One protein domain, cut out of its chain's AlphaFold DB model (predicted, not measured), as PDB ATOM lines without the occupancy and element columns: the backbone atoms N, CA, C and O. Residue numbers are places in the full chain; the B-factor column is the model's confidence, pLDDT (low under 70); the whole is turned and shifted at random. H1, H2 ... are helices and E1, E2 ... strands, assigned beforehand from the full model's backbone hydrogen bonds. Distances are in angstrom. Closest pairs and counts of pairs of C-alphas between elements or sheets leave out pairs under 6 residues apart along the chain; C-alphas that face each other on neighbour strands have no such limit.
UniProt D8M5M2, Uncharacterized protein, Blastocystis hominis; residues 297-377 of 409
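Overview. This is residues 297 to 377 of the 409 residues of an uncharacterized protein of Blastocystis hominis (UniProt D8M5M2). A small sheet of four strands stands between two short helices, H2 packed on one face over E4 and E5 and H1 on the other face towards the E5 edge. The short strand E3 lies beyond H1, away from the sheet, and much of the rest is loop. The printed part has 81 residues with two named helices and five named strands, in the order E1 E2 E3 H1 E4 E5 H2; 33 residues are in named elements, under half, and the class is mixed, helices and strands. The sheet's order is E1 E2 E4 E5, with E2, E4 and E5 antiparallel and E1 meeting E2 only at a point. The whole is compact, with a radius of gyration of the C-alphas of 12.2 A and spans of 33 by 25 by 18 A.

Along the chain. Begin with the sheet's longest strand, E4, residues 349 to 353: find C-alpha 349 at (198.941, 127.478, 234.817), and from there it runs 13.4 A to C-alpha 353. Beside it look for E5, residues 363 to 366, 9.6 A long, and E2, residues 313 to 315. E1, residues 298 to 300, begins at C-alpha 298, at (192.403, 120.680, 229.223). Outside the sheet you will find E3, residues 325 to 327, and H1, residues 331 to 337, 10.2 A long. H2, residues 369 to 376, runs 10.8 A and ends at C-alpha 376, at (194.577, 118.953, 243.430).

Arrangement. E4 and E5 form a hairpin, antiparallel at 146 degrees; look at N 351 and O 364, 2.8 A apart, within hydrogen-bond range. On the other side of E4, E2 is antiparallel at 170 degrees, with N 314 and O 352 within hydrogen-bond range at 2.8 A. E1 and E2 meet only at a point, where C-alphas 299 and 314 face each other at 4.7 A. H2 is on the sheet at a height of 9.4 A, over E4 and E5, and runs along the strands, at 7 degrees to E4 on the local plane; its closest C-alpha pair with E5 is Met 372 and Ile 366, 6.1 A. H1 is on the opposite face at a height of 9.3 A, only just over E5, on which 3 of its C-alphas fall; the C-alphas of Met 336 and Val 365, the closest pair, are 6.5 A apart. The closest C-alphas of E3 and H1 are Ile 326 and Cys 333, 6.7 A. E3 pairs with no named strand and is apart from E4. In H1 and H2 every O i to N i+4 pair is within hydrogen-bond range.

Size, cuts and confidence. Look at Lys 303 and Asp 340 for the two C-alphas farthest apart, 34.6 A. The links E1 to E2 and H1 to E4 are long. The printed part has no cut, and no printed residue is under 70 in pLDDT.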
ATOM      1  N   SER A 297     192.783 125.482 228.529       91.44
ATOM      2  CA  SER A 297     192.710 124.480 229.596       91.44
ATOM      3  C   SER A 297     192.243 123.137 229.031       91.44
ATOM      4  O   SER A 297     191.446 123.071 228.087       91.44
ATOM      5  N   HIS A 298     192.697 122.045 229.632       91.06
ATOM      6  CA  HIS A 298     192.403 120.680 229.223       91.06
ATOM      7  C   HIS A 298     191.962 119.831 230.417       91.06
ATOM      8  O   HIS A 298     192.284 120.153 231.560       91.06
ATOM      9  N   GLY A 299     191.210 118.761 230.150       93.56
ATOM     10  CA  GLY A 299     190.807 117.808 231.183       93.56
ATOM     11  C   GLY A 299     192.011 117.039 231.718       93.56
ATOM     12  O   GLY A 299     192.902 116.670 230.950       93.56
ATOM     13  N   ILE A 300     192.036 116.814 233.027       94.69
ATOM     14  CA  ILE A 300     193.048 116.015 233.715       94.69
ATOM     15  C   ILE A 300     192.366 114.821 234.392       94.69
ATOM     16  O   ILE A 300     191.222 114.923 234.836       94.69
ATOM     17  N   THR A 301     193.032 113.666 234.412       95.69
ATOM     18  CA  THR A 301     192.595 112.469 235.150       95.69
ATOM     19  C   THR A 301     193.015 112.537 236.620       95.69
ATOM     20  O   THR A 301     193.852 113.349 236.995       95.69
ATOM     21  N   GLU A 302     192.515 111.622 237.448       96.81
ATOM     22  CA  GLU A 302     192.953 111.455 238.849       96.81
ATOM     23  C   GLU A 302     194.468 111.217 238.997       96.81
ATOM     24  O   GLU A 302     195.051 111.531 240.031       96.81
ATOM     25  N   LYS A 303     195.115 110.704 237.939       96.00
ATOM     26  CA  LYS A 303     196.559 110.418 237.864       96.00
ATOM     27  C   LYS A 303     197.377 111.560 237.236       96.00
ATOM     28  O   LYS A 303     198.445 111.326 236.672       96.00
ATOM     29  N   GLY A 304     196.834 112.778 237.182       93.00
ATOM     30  CA  GLY A 304     197.546 113.934 236.630       93.00
ATOM     31  C   GLY A 304     197.836 113.850 235.123       93.00
ATOM     32  O   GLY A 304     198.778 114.474 234.628       93.00
ATOM     33  N   VAL A 305     197.072 113.060 234.357       91.62
ATOM     34  CA  VAL A 305     197.281 112.903 232.906       91.62
ATOM     35  C   VAL A 305     196.329 113.803 232.127       91.62
ATOM     36  O   VAL A 305     195.120 113.767 232.343       91.62
ATOM     37  N   PHE A 306     196.871 114.571 231.178       89.81
ATOM     38  CA  PHE A 306     196.079 115.338 230.214       89.81
ATOM     39  C   PHE A 306     195.250 114.397 229.334       89.81
ATOM     40  O   PHE A 306     195.801 113.537 228.650       89.81
ATOM     41  N   SER A 307     193.932 114.576 229.338       88.00
ATOM     42  CA  SER A 307     192.993 113.796 228.535       88.00
ATOM     43  C   SER A 307     191.706 114.587 228.300       88.00
ATOM     44  O   SER A 307     191.032 114.997 229.243       88.00
ATOM     45  N   GLY A 308     191.339 114.796 227.034       81.56
ATOM     46  CA  GLY A 308     190.178 115.609 226.648       81.56
ATOM     47  C   GLY A 308     188.850 115.156 227.276       81.56
ATOM     48  O   GLY A 308     188.102 116.014 227.747       81.56
ATOM     49  N   PRO A 309     188.558 113.842 227.331       88.12
ATOM     50  CA  PRO A 309     187.374 113.309 228.006       88.12
ATOM     51  C   PRO A 309     187.404 113.392 229.537       88.12
ATOM     52  O   PRO A 309     186.356 113.219 230.161       88.12
ATOM     53  N   ALA A 310     188.570 113.606 230.153       92.12
ATOM     54  CA  ALA A 310     188.695 113.570 231.603       92.12
ATOM     55  C   ALA A 310     187.987 114.758 232.266       92.12
ATOM     56  O   ALA A 310     187.999 115.885 231.765       92.12
ATOM     57  N   ARG A 311     187.359 114.482 233.415       95.44
ATOM     58  CA  ARG A 311     186.513 115.438 234.143       95.44
ATOM     59  C   ARG A 311     186.968 115.715 235.574       95.44
ATOM     60  O   ARG A 311     186.305 116.502 236.237       95.44
ATOM     61  N   CYS A 312     188.077 115.124 236.028       96.81
ATOM     62  CA  CYS A 312     188.535 115.228 237.418       96.81
ATOM     63  C   CYS A 312     188.735 116.694 237.820       96.81
ATOM     64  O   CYS A 312     188.031 117.212 238.679       96.81
ATOM     65  N   TYR A 313     189.619 117.384 237.110       96.94
ATOM     66  CA  TYR A 313     189.794 118.833 237.146       96.94
ATOM     67  C   TYR A 313     190.374 119.280 235.798       96.94
ATOM     68  O   TYR A 313     190.643 118.454 234.916       96.94
ATOM     69  N   ARG A 314     190.548 120.586 235.600       95.56
ATOM     70  CA  ARG A 314     191.196 121.139 234.406       95.56
ATOM     71  C   ARG A 314     192.488 121.854 234.764       95.56
ATOM     72  O   ARG A 314     192.535 122.588 235.744       95.56
ATOM     73  N   SER A 315     193.496 121.694 233.913       94.81
ATOM     74  CA  SER A 315     194.768 122.423 233.980       94.81
ATOM     75  C   SER A 315     195.180 122.885 232.586       94.81
ATOM     76  O   SER A 315     194.643 122.417 231.584       94.81
ATOM     77  N   SER A 316     196.143 123.795 232.502       93.12
ATOM     78  CA  SER A 316     196.815 124.156 231.249       93.12
ATOM     79  C   SER A 316     198.284 123.738 231.284       93.12
ATOM     80  O   SER A 316     198.814 123.377 232.338       93.12
ATOM     81  N   VAL A 317     198.953 123.821 230.133       91.12
ATOM     82  CA  VAL A 317     200.415 123.959 230.105       91.12
ATOM     83  C   VAL A 317     200.818 125.311 230.708       91.12
ATOM     84  O   VAL A 317     199.985 126.216 230.839       91.12
ATOM     85  N   ILE A 318     202.085 125.437 231.097       92.00
ATOM     86  CA  ILE A 318     202.611 126.679 231.666       92.00
ATOM     87  C   ILE A 318     202.721 127.746 230.585       92.00
ATOM     88  O   ILE A 318     203.203 127.489 229.480       92.00
ATOM     89  N   VAL A 319     202.298 128.954 230.945       93.88
ATOM     90  CA  VAL A 319     202.509 130.166 230.160       93.88
ATOM     91  C   VAL A 319     203.464 131.109 230.857       93.88
ATOM     92  O   VAL A 319     203.508 131.170 232.084       93.88
ATOM     93  N   THR A 320     204.258 131.812 230.057       94.38
ATOM     94  CA  THR A 320     205.445 132.536 230.532       94.38
ATOM     95  C   THR A 320     205.340 134.038 230.302       94.38
ATOM     96  O   THR A 320     206.110 134.798 230.880       94.38
ATOM     97  N   GLY A 321     204.389 134.465 229.467       95.12
ATOM     98  CA  GLY A 321     204.200 135.847 229.050       95.12
ATOM     99  C   GLY A 321     202.727 136.262 229.035       95.12
ATOM    100  O   GLY A 321     201.879 135.586 229.634       95.12
ATOM    101  N   PRO A 322     202.394 137.376 228.363       95.50
ATOM    102  CA  PRO A 322     201.012 137.795 228.196       95.50
ATOM    103  C   PRO A 322     200.255 136.817 227.296       95.50
ATOM    104  O   PRO A 322     200.713 136.487 226.203       95.50
ATOM    105  N   LEU A 323     199.074 136.388 227.736       95.69
ATOM    106  CA  LEU A 323     198.148 135.678 226.866       95.69
ATOM    107  C   LEU A 323     197.543 136.656 225.868       95.69
ATOM    108  O   LEU A 323     197.014 137.694 226.271       95.69
ATOM    109  N   ARG A 324     197.609 136.300 224.587       95.81
ATOM    110  CA  ARG A 324     196.995 137.029 223.473       95.81
ATOM    111  C   ARG A 324     195.680 136.396 223.035       95.81
ATOM    112  O   ARG A 324     194.750 137.112 222.702       95.81
ATOM    113  N   TRP A 325     195.567 135.069 223.078       96.25
ATOM    114  CA  TRP A 325     194.342 134.377 222.670       96.25
ATOM    115  C   TRP A 325     194.002 133.222 223.599       96.25
ATOM    116  O   TRP A 325     194.884 132.445 223.974       96.25
ATOM    117  N   ILE A 326     192.718 133.085 223.928       94.81
ATOM    118  CA  ILE A 326     192.210 132.064 224.843       94.81
ATOM    119  C   ILE A 326     191.102 131.233 224.204       94.81
ATOM    120  O   ILE A 326     190.107 131.759 223.719       94.81
ATOM    121  N   HIS A 327     191.251 129.917 224.240       93.44
ATOM    122  CA  HIS A 327     190.203 128.961 223.918       93.44
ATOM    123  C   HIS A 327     189.344 128.711 225.161       93.44
ATOM    124  O   HIS A 327     189.709 127.925 226.044       93.44
ATOM    125  N   GLY A 328     188.196 129.380 225.232       88.69
ATOM    126  CA  GLY A 328     187.364 129.409 226.429       88.69
ATOM    127  C   GLY A 328     186.422 130.604 226.432       88.69
ATOM    128  O   GLY A 328     185.681 130.810 225.477       88.69
ATOM    129  N   SER A 329     186.432 131.374 227.515       87.38
ATOM    130  CA  SER A 329     185.614 132.578 227.673       87.38
ATOM    131  C   SER A 329     186.483 133.832 227.840       87.38
ATOM    132  O   SER A 329     187.577 133.729 228.401       87.38
ATOM    133  N   PRO A 330     186.014 135.021 227.408       86.00
ATOM    134  CA  PRO A 330     186.802 136.259 227.452       86.00
ATOM    135  C   PRO A 330     187.353 136.615 228.838       86.00
ATOM    136  O   PRO A 330     188.498 137.038 228.960       86.00
ATOM    137  N   ASN A 331     186.575 136.384 229.899       90.62
ATOM    138  CA  ASN A 331     186.984 136.661 231.282       90.62
ATOM    139  C   ASN A 331     188.219 135.857 231.731       90.62
ATOM    140  O   ASN A 331     188.917 136.264 232.656       90.62
ATOM    141  N   GLN A 332     188.529 134.733 231.077       92.62
ATOM    142  CA  GLN A 332     189.727 133.954 231.393       92.62
ATOM    143  C   GLN A 332     191.013 134.708 231.038       92.62
ATOM    144  O   GLN A 332     192.050 134.438 231.640       92.62
ATOM    145  N   CYS A 333     190.957 135.672 230.111       92.69
ATOM    146  CA  CYS A 333     192.088 136.541 229.804       92.69
ATOM    147  C   CYS A 333     192.483 137.401 231.007       92.69
ATOM    148  O   CYS A 333     193.663 137.441 231.344       92.69
ATOM    149  N   GLU A 334     191.517 138.044 231.670       93.50
ATOM    150  CA  GLU A 334     191.763 138.854 232.873       93.50
ATOM    151  C   GLU A 334     192.253 137.988 234.029       93.50
ATOM    152  O   GLU A 334     193.221 138.340 234.691       93.50
ATOM    153  N   ILE A 335     191.647 136.812 234.228       95.19
ATOM    154  CA  ILE A 335     192.073 135.881 235.280       95.19
ATOM    155  C   ILE A 335     193.531 135.475 235.067       95.19
ATOM    156  O   ILE A 335     194.336 135.566 235.985       95.19
ATOM    157  N   MET A 336     193.885 135.037 233.857       95.94
ATOM    158  CA  MET A 336     195.230 134.541 233.597       95.94
ATOM    159  C   MET A 336     196.263 135.649 233.477       95.94
ATOM    160  O   MET A 336     197.373 135.459 233.949       95.94
ATOM    161  N   ASN A 337     195.976 136.778 232.839       95.94
ATOM    162  CA  ASN A 337     196.955 137.864 232.759       95.94
ATOM    163  C   ASN A 337     197.063 138.653 234.069       95.94
ATOM    164  O   ASN A 337     198.102 139.273 234.292       95.94
ATOM    165  N   GLY A 338     196.057 138.569 234.942       94.81
ATOM    166  CA  GLY A 338     195.854 139.515 236.029       94.81
ATOM    167  C   GLY A 338     195.056 140.723 235.536       94.81
ATOM    168  O   GLY A 338     195.180 141.106 234.364       94.81
ATOM    169  N   LYS A 339     194.232 141.314 236.409       91.12
ATOM    170  CA  LYS A 339     193.371 142.459 236.043       91.12
ATOM    171  C   LYS A 339     194.203 143.644 235.548       91.12
ATOM    172  O   LYS A 339     193.848 144.259 234.547       91.12
ATOM    173  N   ASP A 340     195.355 143.854 236.176       92.31
ATOM    174  CA  ASP A 340     196.317 144.914 235.879       92.31
ATOM    175  C   ASP A 340     197.591 144.349 235.232       92.31
ATOM    176  O   ASP A 340     198.653 144.972 235.224       92.31
ATOM    177  N   ARG A 341     197.482 143.150 234.641       92.81
ATOM    178  CA  ARG A 341     198.578 142.404 234.004       92.81
ATOM    179  C   ARG A 341     199.691 141.978 234.970       92.81
ATOM    180  O   ARG A 341     200.793 141.640 234.540       92.81
ATOM    181  N   GLU A 342     199.415 141.934 236.263       94.94
ATOM    182  CA  GLU A 342     200.367 141.616 237.327       94.94
ATOM    183  C   GLU A 342     200.920 140.177 237.263       94.94
ATOM    184  O   GLU A 342     201.962 139.877 237.854       94.94
ATOM    185  N   LEU A 343     200.271 139.277 236.508       95.50
ATOM    186  CA  LEU A 343     200.676 137.874 236.368       95.50
ATOM    187  C   LEU A 343     201.488 137.587 235.095       95.50
ATOM    188  O   LEU A 343     202.047 136.496 234.971       95.50
ATOM    189  N   ILE A 344     201.609 138.530 234.151       94.88
ATOM    190  CA  ILE A 344     202.219 138.254 232.832       94.88
ATOM    191  C   ILE A 344     203.707 137.886 232.898       94.88
ATOM    192  O   ILE A 344     204.218 137.274 231.968       94.88
ATOM    193  N   ASN A 345     204.394 138.262 233.979       92.81
ATOM    194  CA  ASN A 345     205.823 138.019 234.185       92.81
ATOM    195  C   ASN A 345     206.115 136.762 235.017       92.81
ATOM    196  O   ASN A 345     207.279 136.483 235.308       92.81
ATOM    197  N   LYS A 346     205.079 136.016 235.415       92.81
ATOM    198  CA  LYS A 346     205.204 134.802 236.221       92.81
ATOM    199  C   LYS A 346     204.833 133.571 235.384       92.81
ATOM    200  O   LYS A 346     203.784 133.593 234.724       92.81
ATOM    201  N   PRO A 347     205.645 132.494 235.423       94.94
ATOM    202  CA  PRO A 347     205.208 131.175 234.990       94.94
ATOM    203  C   PRO A 347     203.933 130.789 235.729       94.94
ATOM    204  O   PRO A 347     203.859 130.893 236.954       94.94
ATOM    205  N   ARG A 348     202.908 130.387 234.985       96.44
ATOM    206  CA  ARG A 348     201.597 130.106 235.573       96.44
ATOM    207  C   ARG A 348     200.778 129.127 234.751       96.44
ATOM    208  O   ARG A 348     200.950 129.029 233.536       96.44
ATOM    209  N   ALA A 349     199.863 128.433 235.416       95.81
ATOM    210  CA  ALA A 349     198.941 127.478 234.817       95.81
ATOM    211  C   ALA A 349     197.516 127.652 235.363       95.81
ATOM    212  O   ALA A 349     197.313 128.174 236.460       95.81
ATOM    213  N   TRP A 350     196.529 127.195 234.589       95.88
ATOM    214  CA  TRP A 350     195.136 127.110 235.034       95.88
ATOM    215  C   TRP A 350     194.970 126.045 236.111       95.88
ATOM    216  O   TRP A 350     195.542 124.961 235.992       95.88
ATOM    217  N   PHE A 351     194.048 126.279 237.032       97.50
ATOM    218  CA  PHE A 351     193.331 125.237 237.745       97.50
ATOM    219  C   PHE A 351     191.830 125.547 237.717       97.50
ATOM    220  O   PHE A 351     191.418 126.688 237.917       97.50
ATOM    221  N   LEU A 352     191.011 124.524 237.476       96.62
ATOM    222  CA  LEU A 352     189.568 124.570 237.707       96.62
ATOM    223  C   LEU A 352     189.099 123.217 238.228       96.62
ATOM    224  O   LEU A 352     189.304 122.201 237.557       96.62
ATOM    225  N   SER A 353     188.450 123.228 239.391       96.06
ATOM    226  CA  SER A 353     187.816 122.047 239.977       96.06
ATOM    227  C   SER A 353     186.816 121.405 239.007       96.06
ATOM    228  O   SER A 353     186.140 122.089 238.233       96.06
ATOM    229  N   GLY A 354     186.743 120.076 239.023       95.38
ATOM    230  CA  GLY A 354     185.829 119.296 238.193       95.38
ATOM    231  C   GLY A 354     184.984 118.356 239.044       95.38
ATOM    232  O   GLY A 354     184.389 118.776 240.027       95.38
ATOM    233  N   THR A 355     184.908 117.087 238.649       96.31
ATOM    234  CA  THR A 355     184.153 116.055 239.376       96.31
ATOM    235  C   THR A 355     184.921 115.464 240.553       96.31
ATOM    236  O   THR A 355     184.324 114.807 241.397       96.31
ATOM    237  N   CYS A 356     186.242 115.633 240.576       96.44
ATOM    238  CA  CYS A 356     187.077 115.175 241.676       96.44
ATOM    239  C   CYS A 356     186.974 116.121 242.867       96.44
ATOM    240  O   CYS A 356     186.950 117.338 242.689       96.44
ATOM    241  N   ASN A 357     186.987 115.554 244.074       96.44
ATOM    242  CA  ASN A 357     186.955 116.316 245.318       96.44
ATOM    243  C   ASN A 357     188.347 116.887 245.644       96.44
ATOM    244  O   ASN A 357     189.071 116.360 246.488       96.44
ATOM    245  N   THR A 358     188.769 117.888 244.874       97.50
ATOM    246  CA  THR A 358     190.056 118.574 245.032       97.50
ATOM    247  C   THR A 358     190.008 119.578 246.181       97.50
ATOM    248  O   THR A 358     189.007 120.267 246.341       97.50
ATOM    249  N   THR A 359     191.109 119.762 246.914       97.44
ATOM    250  CA  THR A 359     191.209 120.767 247.996       97.44
ATOM    251  C   THR A 359     190.894 122.197 247.545       97.44
ATOM    252  O   THR A 359     190.369 122.997 248.315       97.44
ATOM    253  N   ALA A 360     191.283 122.578 246.326       96.31
ATOM    254  CA  ALA A 360     190.932 123.882 245.781       96.31
ATOM    255  C   ALA A 360     189.568 123.840 245.088       96.31
ATOM    256  O   ALA A 360     189.324 123.000 244.225       96.31
ATOM    257  N   GLU A 361     188.733 124.825 245.398       93.69
ATOM    258  CA  GLU A 361     187.470 125.060 244.707       93.69
ATOM    259  C   GLU A 361     187.606 126.143 243.635       93.69
ATOM    260  O   GLU A 361     188.422 127.067 243.747       93.69
ATOM    261  N   GLY A 362     186.773 126.031 242.600       92.50
ATOM    262  CA  GLY A 362     186.628 127.043 241.565       92.50
ATOM    263  C   GLY A 362     187.872 127.212 240.695       92.50
ATOM    264  O   GLY A 362     188.677 126.297 240.514       92.50
ATOM    265  N   VAL A 363     187.986 128.400 240.103       94.75
ATOM    266  CA  VAL A 363     189.109 128.783 239.245       94.75
ATOM    267  C   VAL A 363     190.254 129.328 240.092       94.75
ATOM    268  O   VAL A 363     190.040 130.219 240.913       94.75
ATOM    269  N   LYS A 364     191.482 128.867 239.831       95.94
ATOM    270  CA  LYS A 364     192.710 129.450 240.388       95.94
ATOM    271  C   LYS A 364     193.795 129.580 239.327       95.94
ATOM    272  O   LYS A 364     193.905 128.744 238.431       95.94
ATOM    273  N   VAL A 365     194.628 130.608 239.467       97.00
ATOM    274  CA  VAL A 365     195.903 130.698 238.748       97.00
ATOM    275  C   VAL A 365     196.987 130.151 239.658       97.00
ATOM    276  O   VAL A 365     197.163 130.633 240.772       97.00
ATOM    277  N   ILE A 366     197.684 129.124 239.188       97.56
ATOM    278  CA  ILE A 366     198.715 128.426 239.947       97.56
ATOM    279  C   ILE A 366     200.086 128.838 239.422       97.56
ATOM    280  O   ILE A 366     200.309 128.806 238.212       97.56
ATOM    281  N   THR A 367     201.002 129.198 240.318       96.62
ATOM    282  CA  THR A 367     202.326 129.741 239.968       96.62
ATOM    283  C   THR A 367     203.491 128.837 240.369       96.62
ATOM    284  O   THR A 367     204.634 129.111 240.011       96.62
ATOM    285  N   SER A 368     203.222 127.728 241.065       96.38
ATOM    286  CA  SER A 368     204.252 126.757 241.434       96.38
ATOM    287  C   SER A 368     203.756 125.308 241.469       96.38
ATOM    288  O   SER A 368     202.565 125.017 241.604       96.38
ATOM    289  N   SER A 369     204.707 124.369 241.416       96.00
ATOM    290  CA  SER A 369     204.444 122.931 241.583       96.00
ATOM    291  C   SER A 369     203.800 122.606 242.934       96.00
ATOM    292  O   SER A 369     202.891 121.780 243.007       96.00
ATOM    293  N   ALA A 370     204.243 123.276 244.003       97.50
ATOM    294  CA  ALA A 370     203.715 123.077 245.350       97.50
ATOM    295  C   ALA A 370     202.251 123.533 245.457       97.50
ATOM    296  O   ALA A 370     201.414 122.794 245.977       97.50
ATOM    297  N   GLU A 371     201.924 124.703 244.898       97.88
ATOM    298  CA  GLU A 371     200.545 125.192 244.825       97.88
ATOM    299  C   GLU A 371     199.648 124.241 244.030       97.88
ATOM    300  O   GLU A 371     198.544 123.938 244.480       97.88
ATOM    301  N   MET A 372     200.127 123.715 242.893       97.88
ATOM    302  CA  MET A 372     199.358 122.757 242.092       97.88
ATOM    303  C   MET A 372     199.067 121.482 242.886       97.88
ATOM    304  O   MET A 372     197.918 121.059 242.955       97.88
ATOM    305  N   LYS A 373     200.086 120.893 243.529       98.19
ATOM    306  CA  LYS A 373     199.932 119.690 244.368       98.19
ATOM    307  C   LYS A 373     198.940 119.909 245.507       98.19
ATOM    308  O   LYS A 373     198.102 119.048 245.752       98.19
ATOM    309  N   LYS A 374     198.998 121.068 246.168       98.31
ATOM    310  CA  LYS A 374     198.046 121.427 247.226       98.31
ATOM    311  C   LYS A 374     196.627 121.576 246.679       98.31
ATOM    312  O   LYS A 374     195.690 121.100 247.309       98.31
ATOM    313  N   ALA A 375     196.471 122.218 245.520       98.06
ATOM    314  CA  ALA A 375     195.172 122.464 244.907       98.06
ATOM    315  C   ALA A 375     194.451 121.170 244.507       98.06
ATOM    316  O   ALA A 375     193.245 121.073 244.713       98.06
ATOM    317  N   VAL A 376     195.177 120.185 243.969       98.00
ATOM    318  CA  VAL A 376     194.577 118.953 243.430       98.00
ATOM    319  C   VAL A 376     194.455 117.808 244.437       98.00
ATOM    320  O   VAL A 376     193.872 116.785 244.093       98.00
ATOM    321  N   TYR A 377     195.007 117.936 245.647       97.50
ATOM    322  CA  TYR A 377     194.968 116.872 246.659       97.50
ATOM    323  C   TYR A 377     193.524 116.371 246.894       97.50
ATOM    324  O   TYR A 377     192.612 117.201 246.891       97.50
TER     325      TYR A 377